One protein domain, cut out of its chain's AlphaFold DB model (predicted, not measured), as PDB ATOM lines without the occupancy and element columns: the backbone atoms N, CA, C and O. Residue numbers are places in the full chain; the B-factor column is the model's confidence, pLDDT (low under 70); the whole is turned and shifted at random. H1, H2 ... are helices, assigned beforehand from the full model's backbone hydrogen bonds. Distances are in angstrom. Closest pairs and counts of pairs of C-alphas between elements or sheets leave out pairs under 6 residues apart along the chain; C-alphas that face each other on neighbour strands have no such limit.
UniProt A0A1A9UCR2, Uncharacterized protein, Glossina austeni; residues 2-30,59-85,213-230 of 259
ATOM      1  N   GLU A   2     -34.743 -25.832 -21.772       87.31
ATOM      2  CA  GLU A   2     -33.578 -26.162 -22.621       87.31
ATOM      3  C   GLU A   2     -33.876 -27.062 -23.832       87.31
ATOM      4  O   GLU A   2     -33.417 -26.793 -24.939       87.31
ATOM      5  N   LYS A   3     -34.694 -28.108 -23.652       92.44
ATOM      6  CA  LYS A   3     -35.095 -29.007 -24.748       92.44
ATOM      7  C   LYS A   3     -35.801 -28.260 -25.886       92.44
ATOM      8  O   LYS A   3     -35.572 -28.582 -27.049       92.44
ATOM      9  N   PHE A   4     -36.654 -27.289 -25.555       92.38
ATOM     10  CA  PHE A   4     -37.379 -26.490 -26.543       92.38
ATOM     11  C   PHE A   4     -36.403 -25.618 -27.331       92.38
ATOM     12  O   PHE A   4     -36.312 -25.771 -28.544       92.38
ATOM     13  N   VAL A   5     -35.587 -24.817 -26.640       92.00
ATOM     14  CA  VAL A   5     -34.587 -23.934 -27.267       92.00
ATOM     15  C   VAL A   5     -33.613 -24.714 -28.141       92.00
ATOM     16  O   VAL A   5     -33.383 -24.335 -29.282       92.00
ATOM     17  N   LYS A   6     -33.092 -25.848 -27.656       94.62
ATOM     18  CA  LYS A   6     -32.197 -26.705 -28.441       94.62
ATOM     19  C   LYS A   6     -32.864 -27.208 -29.722       94.62
ATOM     20  O   LYS A   6     -32.221 -27.251 -30.760       94.62
ATOM     21  N   THR A   7     -34.138 -27.585 -29.652       95.44
ATOM     22  CA  THR A   7     -34.876 -28.092 -30.819       95.44
ATOM     23  C   THR A   7     -35.160 -26.982 -31.829       95.44
ATOM     24  O   THR A   7     -34.962 -27.199 -33.019       95.44
ATOM     25  N   VAL A   8     -35.569 -25.793 -31.370       94.00
ATOM     26  CA  VAL A   8     -35.797 -24.625 -32.238       94.00
ATOM     27  C   VAL A   8     -34.481 -24.135 -32.856       94.00
ATOM     28  O   VAL A   8     -34.458 -23.792 -34.027       94.00
ATOM     29  N   ASN A   9     -33.358 -24.195 -32.134       94.00
ATOM     30  CA  ASN A   9     -32.046 -23.878 -32.711       94.00
ATOM     31  C   ASN A   9     -31.621 -24.887 -33.783       94.00
ATOM     32  O   ASN A   9     -31.184 -24.483 -34.849       94.00
ATOM     33  N   ILE A  10     -31.809 -26.192 -33.542       96.50
ATOM     34  CA  ILE A  10     -31.575 -27.205 -34.585       96.50
ATOM     35  C   ILE A  10     -32.466 -26.922 -35.802       96.50
ATOM     36  O   ILE A  10     -32.005 -27.023 -36.933       96.50
ATOM     37  N   MET A  11     -33.732 -26.558 -35.580       95.00
ATOM     38  CA  MET A  11     -34.651 -26.168 -36.648       95.00
ATOM     39  C   MET A  11     -34.096 -24.980 -37.453       95.00
ATOM     40  O   MET A  11     -34.017 -25.087 -38.675       95.00
ATOM     41  N   ASP A  12     -33.653 -23.905 -36.802       93.62
ATOM     42  CA  ASP A  12     -33.074 -22.731 -37.475       93.62
ATOM     43  C   ASP A  12     -31.803 -23.066 -38.260       93.62
ATOM     44  O   ASP A  12     -31.664 -22.651 -39.408       93.62
ATOM     45  N   ASP A  13     -30.913 -23.882 -37.689       96.06
ATOM     46  CA  ASP A  13     -29.685 -24.323 -38.357       96.06
ATOM     47  C   ASP A  13     -29.992 -25.156 -39.616       96.06
ATOM     48  O   ASP A  13     -29.255 -25.124 -40.603       96.06
ATOM     49  N   THR A  14     -31.092 -25.918 -39.593       95.44
ATOM     50  CA  THR A  14     -31.524 -26.728 -40.742       95.44
ATOM     51  C   THR A  14     -32.272 -25.921 -41.806       95.44
ATOM     52  O   THR A  14     -32.184 -26.244 -42.995       95.44
ATOM     53  N   ILE A  15     -33.003 -24.871 -41.419       93.88
ATOM     54  CA  ILE A  15     -33.832 -24.058 -42.317       93.88
ATOM     55  C   ILE A  15     -33.032 -22.834 -42.772       93.88
ATOM     56  O   ILE A  15     -33.209 -21.715 -42.306       93.88
ATOM     57  N   LEU A  16     -32.176 -23.046 -43.769       94.56
ATOM     58  CA  LEU A  16     -31.328 -21.984 -44.324       94.56
ATOM     59  C   LEU A  16     -32.109 -20.901 -45.089       94.56
ATOM     60  O   LEU A  16     -31.638 -19.777 -45.231       94.56
ATOM     61  N   VAL A  17     -33.283 -21.245 -45.631       94.06
ATOM     62  CA  VAL A  17     -34.125 -20.327 -46.419       94.06
ATOM     63  C   VAL A  17     -35.577 -20.430 -45.937       94.06
ATOM     64  O   VAL A  17     -36.354 -21.196 -46.518       94.06
ATOM     65  N   PRO A  18     -35.963 -19.670 -44.894       90.56
ATOM     66  CA  PRO A  18     -37.296 -19.738 -44.288       90.56
ATOM     67  C   PRO A  18     -38.448 -19.519 -45.273       90.56
ATOM     68  O   PRO A  18     -39.474 -20.183 -45.176       90.56
ATOM     69  N   CYS A  19     -38.258 -18.672 -46.291       91.06
ATOM     70  CA  CYS A  19     -39.286 -18.374 -47.293       91.06
ATOM     71  C   CYS A  19     -39.751 -19.610 -48.083       91.06
ATOM     72  O   CYS A  19     -40.845 -19.600 -48.628       91.06
ATOM     73  N   ARG A  20     -38.964 -20.699 -48.130       91.31
ATOM     74  CA  ARG A  20     -39.381 -21.969 -48.764       91.31
ATOM     75  C   ARG A  20     -40.512 -22.687 -48.022       91.31
ATOM     76  O   ARG A  20     -41.027 -23.688 -48.515       91.31
ATOM     77  N   LEU A  21     -40.838 -22.236 -46.816       90.38
ATOM     78  CA  LEU A  21     -41.957 -22.726 -46.018       90.38
ATOM     79  C   LEU A  21     -43.241 -21.931 -46.262       90.38
ATOM     80  O   LEU A  21     -44.294 -22.324 -45.762       90.38
ATOM     81  N   MET A  22     -43.141 -20.807 -46.978       86.00
ATOM     82  CA  MET A  22     -44.294 -20.026 -47.404       86.00
ATOM     83  C   MET A  22     -45.116 -20.888 -48.369       86.00
ATOM     84  O   MET A  22     -44.547 -21.654 -49.145       86.00
ATOM     85  N   ASP A  23     -46.439 -20.831 -48.243       82.19
ATOM     86  CA  ASP A  23     -47.405 -21.604 -49.039       82.19
ATOM     87  C   ASP A  23     -47.451 -23.122 -48.775       82.19
ATOM     88  O   ASP A  23     -48.239 -23.833 -49.397       82.19
ATOM     89  N   ARG A  24     -46.665 -23.635 -47.819       85.12
ATOM     90  CA  ARG A  24     -46.733 -25.038 -47.370       85.12
ATOM     91  C   ARG A  24     -47.522 -25.143 -46.071       85.12
ATOM     92  O   ARG A  24     -47.281 -24.364 -45.142       85.12
ATOM     93  N   GLN A  25     -48.414 -26.126 -45.977       84.62
ATOM     94  CA  GLN A  25     -49.248 -26.359 -44.791       84.62
ATOM     95  C   GLN A  25     -48.892 -27.693 -44.133       84.62
ATOM     96  O   GLN A  25     -48.487 -28.649 -44.791       84.62
ATOM     97  N   VAL A  26     -49.030 -27.767 -42.808       79.94
ATOM     98  CA  VAL A  26     -48.846 -29.030 -42.073       79.94
ATOM     99  C   VAL A  26     -49.913 -30.018 -42.537       79.94
ATOM    100  O   VAL A  26     -51.082 -29.673 -42.534       79.94
ATOM    101  N   GLY A  27     -49.555 -31.243 -42.901       71.69
ATOM    102  CA  GLY A  27     -50.504 -32.251 -43.373       71.69
ATOM    103  C   GLY A  27     -51.012 -32.047 -44.804       71.69
ATOM    104  O   GLY A  27     -51.994 -32.692 -45.178       71.69
ATOM    105  N   ASP A  28     -50.379 -31.177 -45.604       76.00
ATOM    106  CA  ASP A  28     -50.681 -31.072 -47.035       76.00
ATOM    107  C   ASP A  28     -50.316 -32.368 -47.797       76.00
ATOM    108  O   ASP A  28     -49.620 -33.249 -47.294       76.00
ATOM    109  N   THR A  29     -50.795 -32.533 -49.034       69.00
ATOM    110  CA  THR A  29     -50.522 -33.737 -49.850       69.00
ATOM    111  C   THR A  29     -49.036 -33.945 -50.163       69.00
ATOM    112  O   THR A  29     -48.656 -35.030 -50.610       69.00
ATOM    113  N   THR A  30     -48.192 -32.936 -49.924       66.12
ATOM    114  CA  THR A  30     -46.732 -33.009 -50.053       66.12
ATOM    115  C   THR A  30     -46.024 -33.268 -48.718       66.12
ATOM    116  O   THR A  30     -44.813 -33.503 -48.711       66.12
ATOM    117  N   ASN A  59     -52.955 -35.113 -31.677       56.78
ATOM    118  CA  ASN A  59     -53.578 -33.877 -31.212       56.78
ATOM    119  C   ASN A  59     -52.868 -32.642 -31.763       56.78
ATOM    120  O   ASN A  59     -53.524 -31.712 -32.202       56.78
ATOM    121  N   VAL A  60     -51.533 -32.635 -31.781       67.38
ATOM    122  CA  VAL A  60     -50.775 -31.489 -32.304       67.38
ATOM    123  C   VAL A  60     -50.892 -31.403 -33.822       67.38
ATOM    124  O   VAL A  60     -51.096 -30.316 -34.348       67.38
ATOM    125  N   HIS A  61     -50.824 -32.538 -34.523       66.56
ATOM    126  CA  HIS A  61     -51.019 -32.570 -35.968       66.56
ATOM    127  C   HIS A  61     -52.433 -32.110 -36.335       66.56
ATOM    128  O   HIS A  61     -52.575 -31.255 -37.185       66.56
ATOM    129  N   GLU A  62     -53.474 -32.583 -35.652       67.50
ATOM    130  CA  GLU A  62     -54.869 -32.162 -35.850       67.50
ATOM    131  C   GLU A  62     -55.133 -30.716 -35.404       67.50
ATOM    132  O   GLU A  62     -55.958 -30.024 -35.989       67.50
ATOM    133  N   PHE A  63     -54.412 -30.203 -34.412       68.44
ATOM    134  CA  PHE A  63     -54.532 -28.807 -33.993       68.44
ATOM    135  C   PHE A  63     -53.812 -27.845 -34.952       68.44
ATOM    136  O   PHE A  63     -54.211 -26.687 -35.061       68.44
ATOM    137  N   LEU A  64     -52.788 -28.331 -35.666       77.94
ATOM    138  CA  LEU A  64     -51.921 -27.534 -36.540       77.94
ATOM    139  C   LEU A  64     -52.031 -27.872 -38.042       77.94
ATOM    140  O   LEU A  64     -51.364 -27.191 -38.812       77.94
ATOM    141  N   HIS A  65     -52.864 -28.838 -38.470       68.88
ATOM    142  CA  HIS A  65     -52.958 -29.444 -39.830       68.88
ATOM    143  C   HIS A  65     -53.277 -28.494 -41.005       68.88
ATOM    144  O   HIS A  65     -53.624 -28.922 -42.098       68.88
ATOM    145  N   SER A  66     -53.290 -27.197 -40.777       67.50
ATOM    146  CA  SER A  66     -53.565 -26.174 -41.793       67.50
ATOM    147  C   SER A  66     -52.814 -24.878 -41.504       67.50
ATOM    148  O   SER A  66     -52.965 -23.886 -42.214       67.50
ATOM    149  N   SER A  67     -51.983 -24.869 -40.457       81.12
ATOM    150  CA  SER A  67     -51.065 -23.767 -40.199       81.12
ATOM    151  C   SER A  67     -49.949 -23.788 -41.240       81.12
ATOM    152  O   SER A  67     -49.378 -24.841 -41.530       81.12
ATOM    153  N   GLU A  68     -49.613 -22.617 -41.779       86.94
ATOM    154  CA  GLU A  68     -48.455 -22.479 -42.662       86.94
ATOM    155  C   GLU A  68     -47.159 -22.727 -41.890       86.94
ATOM    156  O   GLU A  68     -46.964 -22.204 -40.784       86.94
ATOM    157  N   LEU A  69     -46.241 -23.484 -42.493       88.38
ATOM    158  CA  LEU A  69     -44.972 -23.844 -41.857       88.38
ATOM    159  C   LEU A  69     -44.124 -22.601 -41.550       88.38
ATOM    160  O   LEU A  69     -43.467 -22.552 -40.512       88.38
ATOM    161  N   PHE A  70     -44.165 -21.584 -42.415       88.94
ATOM    162  CA  PHE A  70     -43.446 -20.327 -42.197       88.94
ATOM    163  C   PHE A  70     -43.958 -19.558 -40.969       88.94
ATOM    164  O   PHE A  70     -43.169 -19.060 -40.165       88.94
ATOM    165  N   ASN A  71     -45.276 -19.516 -40.764       88.00
ATOM    166  CA  ASN A  71     -45.863 -18.853 -39.598       88.00
ATOM    167  C   ASN A  71     -45.541 -19.611 -38.306       88.00
ATOM    168  O   ASN A  71     -45.239 -18.990 -37.287       88.00
ATOM    169  N   LEU A  72     -45.539 -20.947 -38.355       88.75
ATOM    170  CA  LEU A  72     -45.114 -21.782 -37.233       88.75
ATOM    171  C   LEU A  72     -43.631 -21.564 -36.899       88.75
ATOM    172  O   LEU A  72     -43.294 -21.391 -35.731       88.75
ATOM    173  N   TYR A  73     -42.766 -21.502 -37.912       91.00
ATOM    174  CA  TYR A  73     -41.344 -21.179 -37.761       91.00
ATOM    175  C   TYR A  73     -41.143 -19.837 -37.041       91.00
ATOM    176  O   TYR A  73     -40.427 -19.770 -36.040       91.00
ATOM    177  N   ASN A  74     -41.832 -18.785 -37.490       90.62
ATOM    178  CA  ASN A  74     -41.747 -17.464 -36.865       90.62
ATOM    179  C   ASN A  74     -42.303 -17.468 -35.437       90.62
ATOM    180  O   ASN A  74     -41.685 -16.905 -34.537       90.62
ATOM    181  N   MET A  75     -43.437 -18.133 -35.200       91.19
ATOM    182  CA  MET A  75     -44.046 -18.230 -33.871       91.19
ATOM    183  C   MET A  75     -43.133 -18.957 -32.877       91.19
ATOM    184  O   MET A  75     -42.937 -18.474 -31.759       91.19
ATOM    185  N   LEU A  76     -42.533 -20.079 -33.286       91.56
ATOM    186  CA  LEU A  76     -41.603 -20.842 -32.455       91.56
ATOM    187  C   LEU A  76     -40.337 -20.041 -32.148       91.56
ATOM    188  O   LEU A  76     -39.863 -20.074 -31.012       91.56
ATOM    189  N   ASN A  77     -39.828 -19.284 -33.119       90.88
ATOM    190  CA  ASN A  77     -38.684 -18.401 -32.912       90.88
ATOM    191  C   ASN A  77     -38.995 -17.213 -32.013       90.88
ATOM    192  O   ASN A  77     -38.206 -16.893 -31.128       90.88
ATOM    193  N   ALA A  78     -40.167 -16.608 -32.170       89.12
ATOM    194  CA  ALA A  78     -40.610 -15.544 -31.290       89.12
ATOM    195  C   ALA A  78     -40.787 -16.062 -29.850       89.12
ATOM    196  O   ALA A  78     -40.344 -15.409 -28.916       89.12
ATOM    197  N   LEU A  79     -41.354 -17.259 -29.657       89.81
ATOM    198  CA  LEU A  79     -41.426 -17.893 -28.333       89.81
ATOM    199  C   LEU A  79     -40.052 -18.264 -27.776       89.81
ATOM    200  O   LEU A  79     -39.836 -18.137 -26.576       89.81
ATOM    201  N   LYS A  80     -39.124 -18.738 -28.614       90.38
ATOM    202  CA  LYS A  80     -37.736 -18.989 -28.201       90.38
ATOM    203  C   LYS A  80     -37.090 -17.704 -27.698       90.38
ATOM    204  O   LYS A  80     -36.418 -17.747 -26.672       90.38
ATOM    205  N   ASN A  81     -37.300 -16.601 -28.412       87.94
ATOM    206  CA  ASN A  81     -36.753 -15.306 -28.045       87.94
ATOM    207  C   ASN A  81     -37.337 -14.815 -26.728       87.94
ATOM    208  O   ASN A  81     -36.554 -14.549 -25.831       87.94
ATOM    209  N   ASP A  82     -38.658 -14.795 -26.559       86.75
ATOM    210  CA  ASP A  82     -39.277 -14.478 -25.264       86.75
ATOM    211  C   ASP A  82     -38.653 -15.323 -24.148       86.75
ATOM    212  O   ASP A  82     -38.130 -14.836 -23.156       86.75
ATOM    213  N   LEU A  83     -38.584 -16.629 -24.358       87.62
ATOM    214  CA  LEU A  83     -38.100 -17.533 -23.333       87.62
ATOM    215  C   LEU A  83     -36.608 -17.324 -22.989       87.62
ATOM    216  O   LEU A  83     -36.194 -17.680 -21.888       87.62
ATOM    217  N   LEU A  84     -35.810 -16.767 -23.908       78.69
ATOM    218  CA  LEU A  84     -34.389 -16.452 -23.720       78.69
ATOM    219  C   LEU A  84     -34.142 -15.003 -23.252       78.69
ATOM    220  O   LEU A  84     -33.142 -14.755 -22.582       78.69
ATOM    221  N   TRP A  85     -35.036 -14.069 -23.595       70.31
ATOM    222  CA  TRP A  85     -34.851 -12.619 -23.467       70.31
ATOM    223  C   TRP A  85     -35.864 -11.918 -22.544       70.31
ATOM    224  O   TRP A  85     -35.670 -10.737 -22.263       70.31
ATOM    225  N   LEU A 213     -57.346 -18.457 -41.802       60.84
ATOM    226  CA  LEU A 213     -57.276 -17.493 -40.698       60.84
ATOM    227  C   LEU A 213     -57.607 -18.132 -39.339       60.84
ATOM    228  O   LEU A 213     -56.888 -17.919 -38.365       60.84
ATOM    229  N   ALA A 214     -58.637 -18.983 -39.284       61.75
ATOM    230  CA  ALA A 214     -59.065 -19.638 -38.046       61.75
ATOM    231  C   ALA A 214     -58.034 -20.637 -37.480       61.75
ATOM    232  O   ALA A 214     -57.998 -20.889 -36.277       61.75
ATOM    233  N   ASN A 215     -57.192 -21.233 -38.329       61.84
ATOM    234  CA  ASN A 215     -56.194 -22.210 -37.887       61.84
ATOM    235  C   ASN A 215     -54.842 -21.573 -37.540       61.84
ATOM    236  O   ASN A 215     -54.182 -22.037 -36.609       61.84
ATOM    237  N   LEU A 216     -54.476 -20.463 -38.193       66.69
ATOM    238  CA  LEU A 216     -53.408 -19.585 -37.704       66.69
ATOM    239  C   LEU A 216     -53.707 -19.103 -36.274       66.69
ATOM    240  O   LEU A 216     -52.806 -19.043 -35.431       66.69
ATOM    241  N   ASP A 217     -54.977 -18.820 -35.979       71.25
ATOM    242  CA  ASP A 217     -55.403 -18.365 -34.656       71.25
ATOM    243  C   ASP A 217     -55.130 -19.409 -33.559       71.25
ATOM    244  O   ASP A 217     -54.677 -19.066 -32.479       71.25
ATOM    245  N   LYS A 218     -55.245 -20.711 -33.850       79.88
ATOM    246  CA  LYS A 218     -54.960 -21.783 -32.874       79.88
ATOM    247  C   LYS A 218     -53.489 -21.858 -32.460       79.88
ATOM    248  O   LYS A 218     -53.174 -21.923 -31.268       79.88
ATOM    249  N   ALA A 219     -52.580 -21.857 -33.436       79.31
ATOM    250  CA  ALA A 219     -51.141 -21.901 -33.181       79.31
ATOM    251  C   ALA A 219     -50.671 -20.635 -32.449       79.31
ATOM    252  O   ALA A 219     -49.899 -20.704 -31.488       79.31
ATOM    253  N   THR A 220     -51.176 -19.478 -32.878       83.25
ATOM    254  CA  THR A 220     -50.867 -18.195 -32.241       83.25
ATOM    255  C   THR A 220     -51.497 -18.073 -30.853       83.25
ATOM    256  O   THR A 220     -50.842 -17.563 -29.948       83.25
ATOM    257  N   GLU A 221     -52.696 -18.608 -30.619       84.69
ATOM    258  CA  GLU A 221     -53.342 -18.622 -29.300       84.69
ATOM    259  C   GLU A 221     -52.564 -19.471 -28.290       84.69
ATOM    260  O   GLU A 221     -52.359 -19.053 -27.146       84.69
ATOM    261  N   LEU A 222     -52.031 -20.622 -28.715       84.31
ATOM    262  CA  LEU A 222     -51.147 -21.419 -27.864       84.31
ATOM    263  C   LEU A 222     -49.899 -20.623 -27.450       84.31
ATOM    264  O   LEU A 222     -49.506 -20.645 -26.278       84.31
ATOM    265  N   ALA A 223     -49.309 -19.880 -28.389       85.50
ATOM    266  CA  ALA A 223     -48.184 -19.000 -28.102       85.50
ATOM    267  C   ALA A 223     -48.573 -17.887 -27.119       85.50
ATOM    268  O   ALA A 223     -47.894 -17.709 -26.109       85.50
ATOM    269  N   LYS A 224     -49.699 -17.197 -27.345       87.94
ATOM    270  CA  LYS A 224     -50.219 -16.152 -26.442       87.94
ATOM    271  C   LYS A 224     -50.427 -16.679 -25.021       87.94
ATOM    272  O   LYS A 224     -50.068 -16.004 -24.057       87.94
ATOM    273  N   ARG A 225     -50.971 -17.891 -24.866       89.25
ATOM    274  CA  ARG A 225     -51.133 -18.535 -23.553       89.25
ATOM    275  C   ARG A 225     -49.789 -18.765 -22.864       89.25
ATOM    276  O   ARG A 225     -49.672 -18.501 -21.668       89.25
ATOM    277  N   CYS A 226     -48.789 -19.241 -23.604       87.62
ATOM    278  CA  CYS A 226     -47.444 -19.435 -23.070       87.62
ATOM    279  C   CYS A 226     -46.824 -18.105 -22.616       87.62
ATOM    280  O   CYS A 226     -46.362 -18.028 -21.479       87.62
ATOM    281  N   ARG A 227     -46.914 -17.048 -23.436       88.88
ATOM    282  CA  ARG A 227     -46.427 -15.695 -23.101       88.88
ATOM    283  C   ARG A 227     -47.048 -15.158 -21.815       88.88
ATOM    284  O   ARG A 227     -46.335 -14.775 -20.894       88.88
ATOM    285  N   ARG A 228     -48.381 -15.226 -21.697       91.31
ATOM    286  CA  ARG A 228     -49.098 -14.817 -20.476       91.31
ATOM    287  C   ARG A 228     -48.596 -15.554 -19.235       91.31
ATOM    288  O   ARG A 228     -48.454 -14.949 -18.178       91.31
ATOM    289  N   HIS A 229     -48.325 -16.852 -19.359       91.31
ATOM    290  CA  HIS A 229     -47.838 -17.650 -18.238       91.31
ATOM    291  C   HIS A 229     -46.405 -17.285 -17.828       91.31
ATOM    292  O   HIS A 229     -46.136 -17.184 -16.633       91.31
ATOM    293  N   LEU A 230     -45.510 -17.041 -18.791       89.38
ATOM    294  CA  LEU A 230     -44.140 -16.592 -18.516       89.38
ATOM    295  C   LEU A 230     -44.128 -15.239 -17.802       89.38
ATOM    296  O   LEU A 230     -43.472 -15.103 -16.773       89.38
TER     297      LEU A 230
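Overview. This is residues 2 to 30, 59 to 85 and 213 to 230 of the 259 residues of an uncharacterized protein of Glossina austeni (UniProt A0A1A9UCR2). Two long helices, H4 and H5, run side by side and the same way, and H4 is in the middle, with H1 and H5 on different sides of it. H1 meets H4 with its residues 4 to 8 and slants away from it, short H2 sits by the first residues of H4, and H3 packs steeply on the early part of H5. The printed part has 74 residues with five named helices, H1 to H5 in that order along the chain, and no named strand; its class is all helix. It is compact, with a radius of gyration of the C-alphas of 12.5 A, and its C-alphas span 36 by 28 by 19 A.

Arrangement. H1, residues 2 to 14, touches the hub H4, residues 69 to 85, with its residues 4 to 8 alone; the closest C-alphas are those of Val 5 and Lys 80, 5.9 A apart. These two helices run opposite ways at a steep tilt of 46 degrees. H2, residues 18 to 21, touches residues 69 to 73 of H4, and the closest C-alphas are those of Leu 21 and Phe 70, 4.8 A apart. H3, residues 59 to 64, touches residues 215 to 219 of H5, residues 213 to 230; the closest C-alphas are those of Leu 64 and Ala 219, 6.6 A apart. H3 and H5 run opposite ways at a steep tilt of 65 degrees. H4 and H5 touch and run the same way at a shallow tilt of 10 degrees, with the C-alphas of Leu 79 and Ala 223 closest at 6.9 A. H1 is apart from H5 and from H3. In H1, H3 and H4 every O i to N i+4 pair is within hydrogen-bond range, in H5 12 of 14 are, and H2 is too short for such a pair.

Along the chain. H1 begins at C-alpha 2, (-33.578, -26.162, -22.621), and is 18.2 A long from first to last C-alpha. H2 has 4 residues and H3 has 6. H4 is 23.8 A long and begins at C-alpha 69, (-44.972, -23.844, -41.857). H5, the longest helix with 18 residues, is 25.8 A long, has a kink of 28 degrees near residue 220, and ends at C-alpha 230, (-44.140, -16.592, -18.516).

Size, cuts and confidence. The two C-alphas farthest apart are those of Thr 29 and Trp 85, at 37.3 A. Residues 31 to 58 are not printed, and C-alphas 30 and 59 are 20.1 A apart across that cut. Residues 86 to 212 are not printed either, and C-alphas 85 and 213 are 28.7 A apart. The links from H1 to H2 and from H3 to H4 are tight. The mean pLDDT of the printed part is 83.9, and residues 29 to 30, 59 to 63, 65 to 66 and 213 to 216 are under 70.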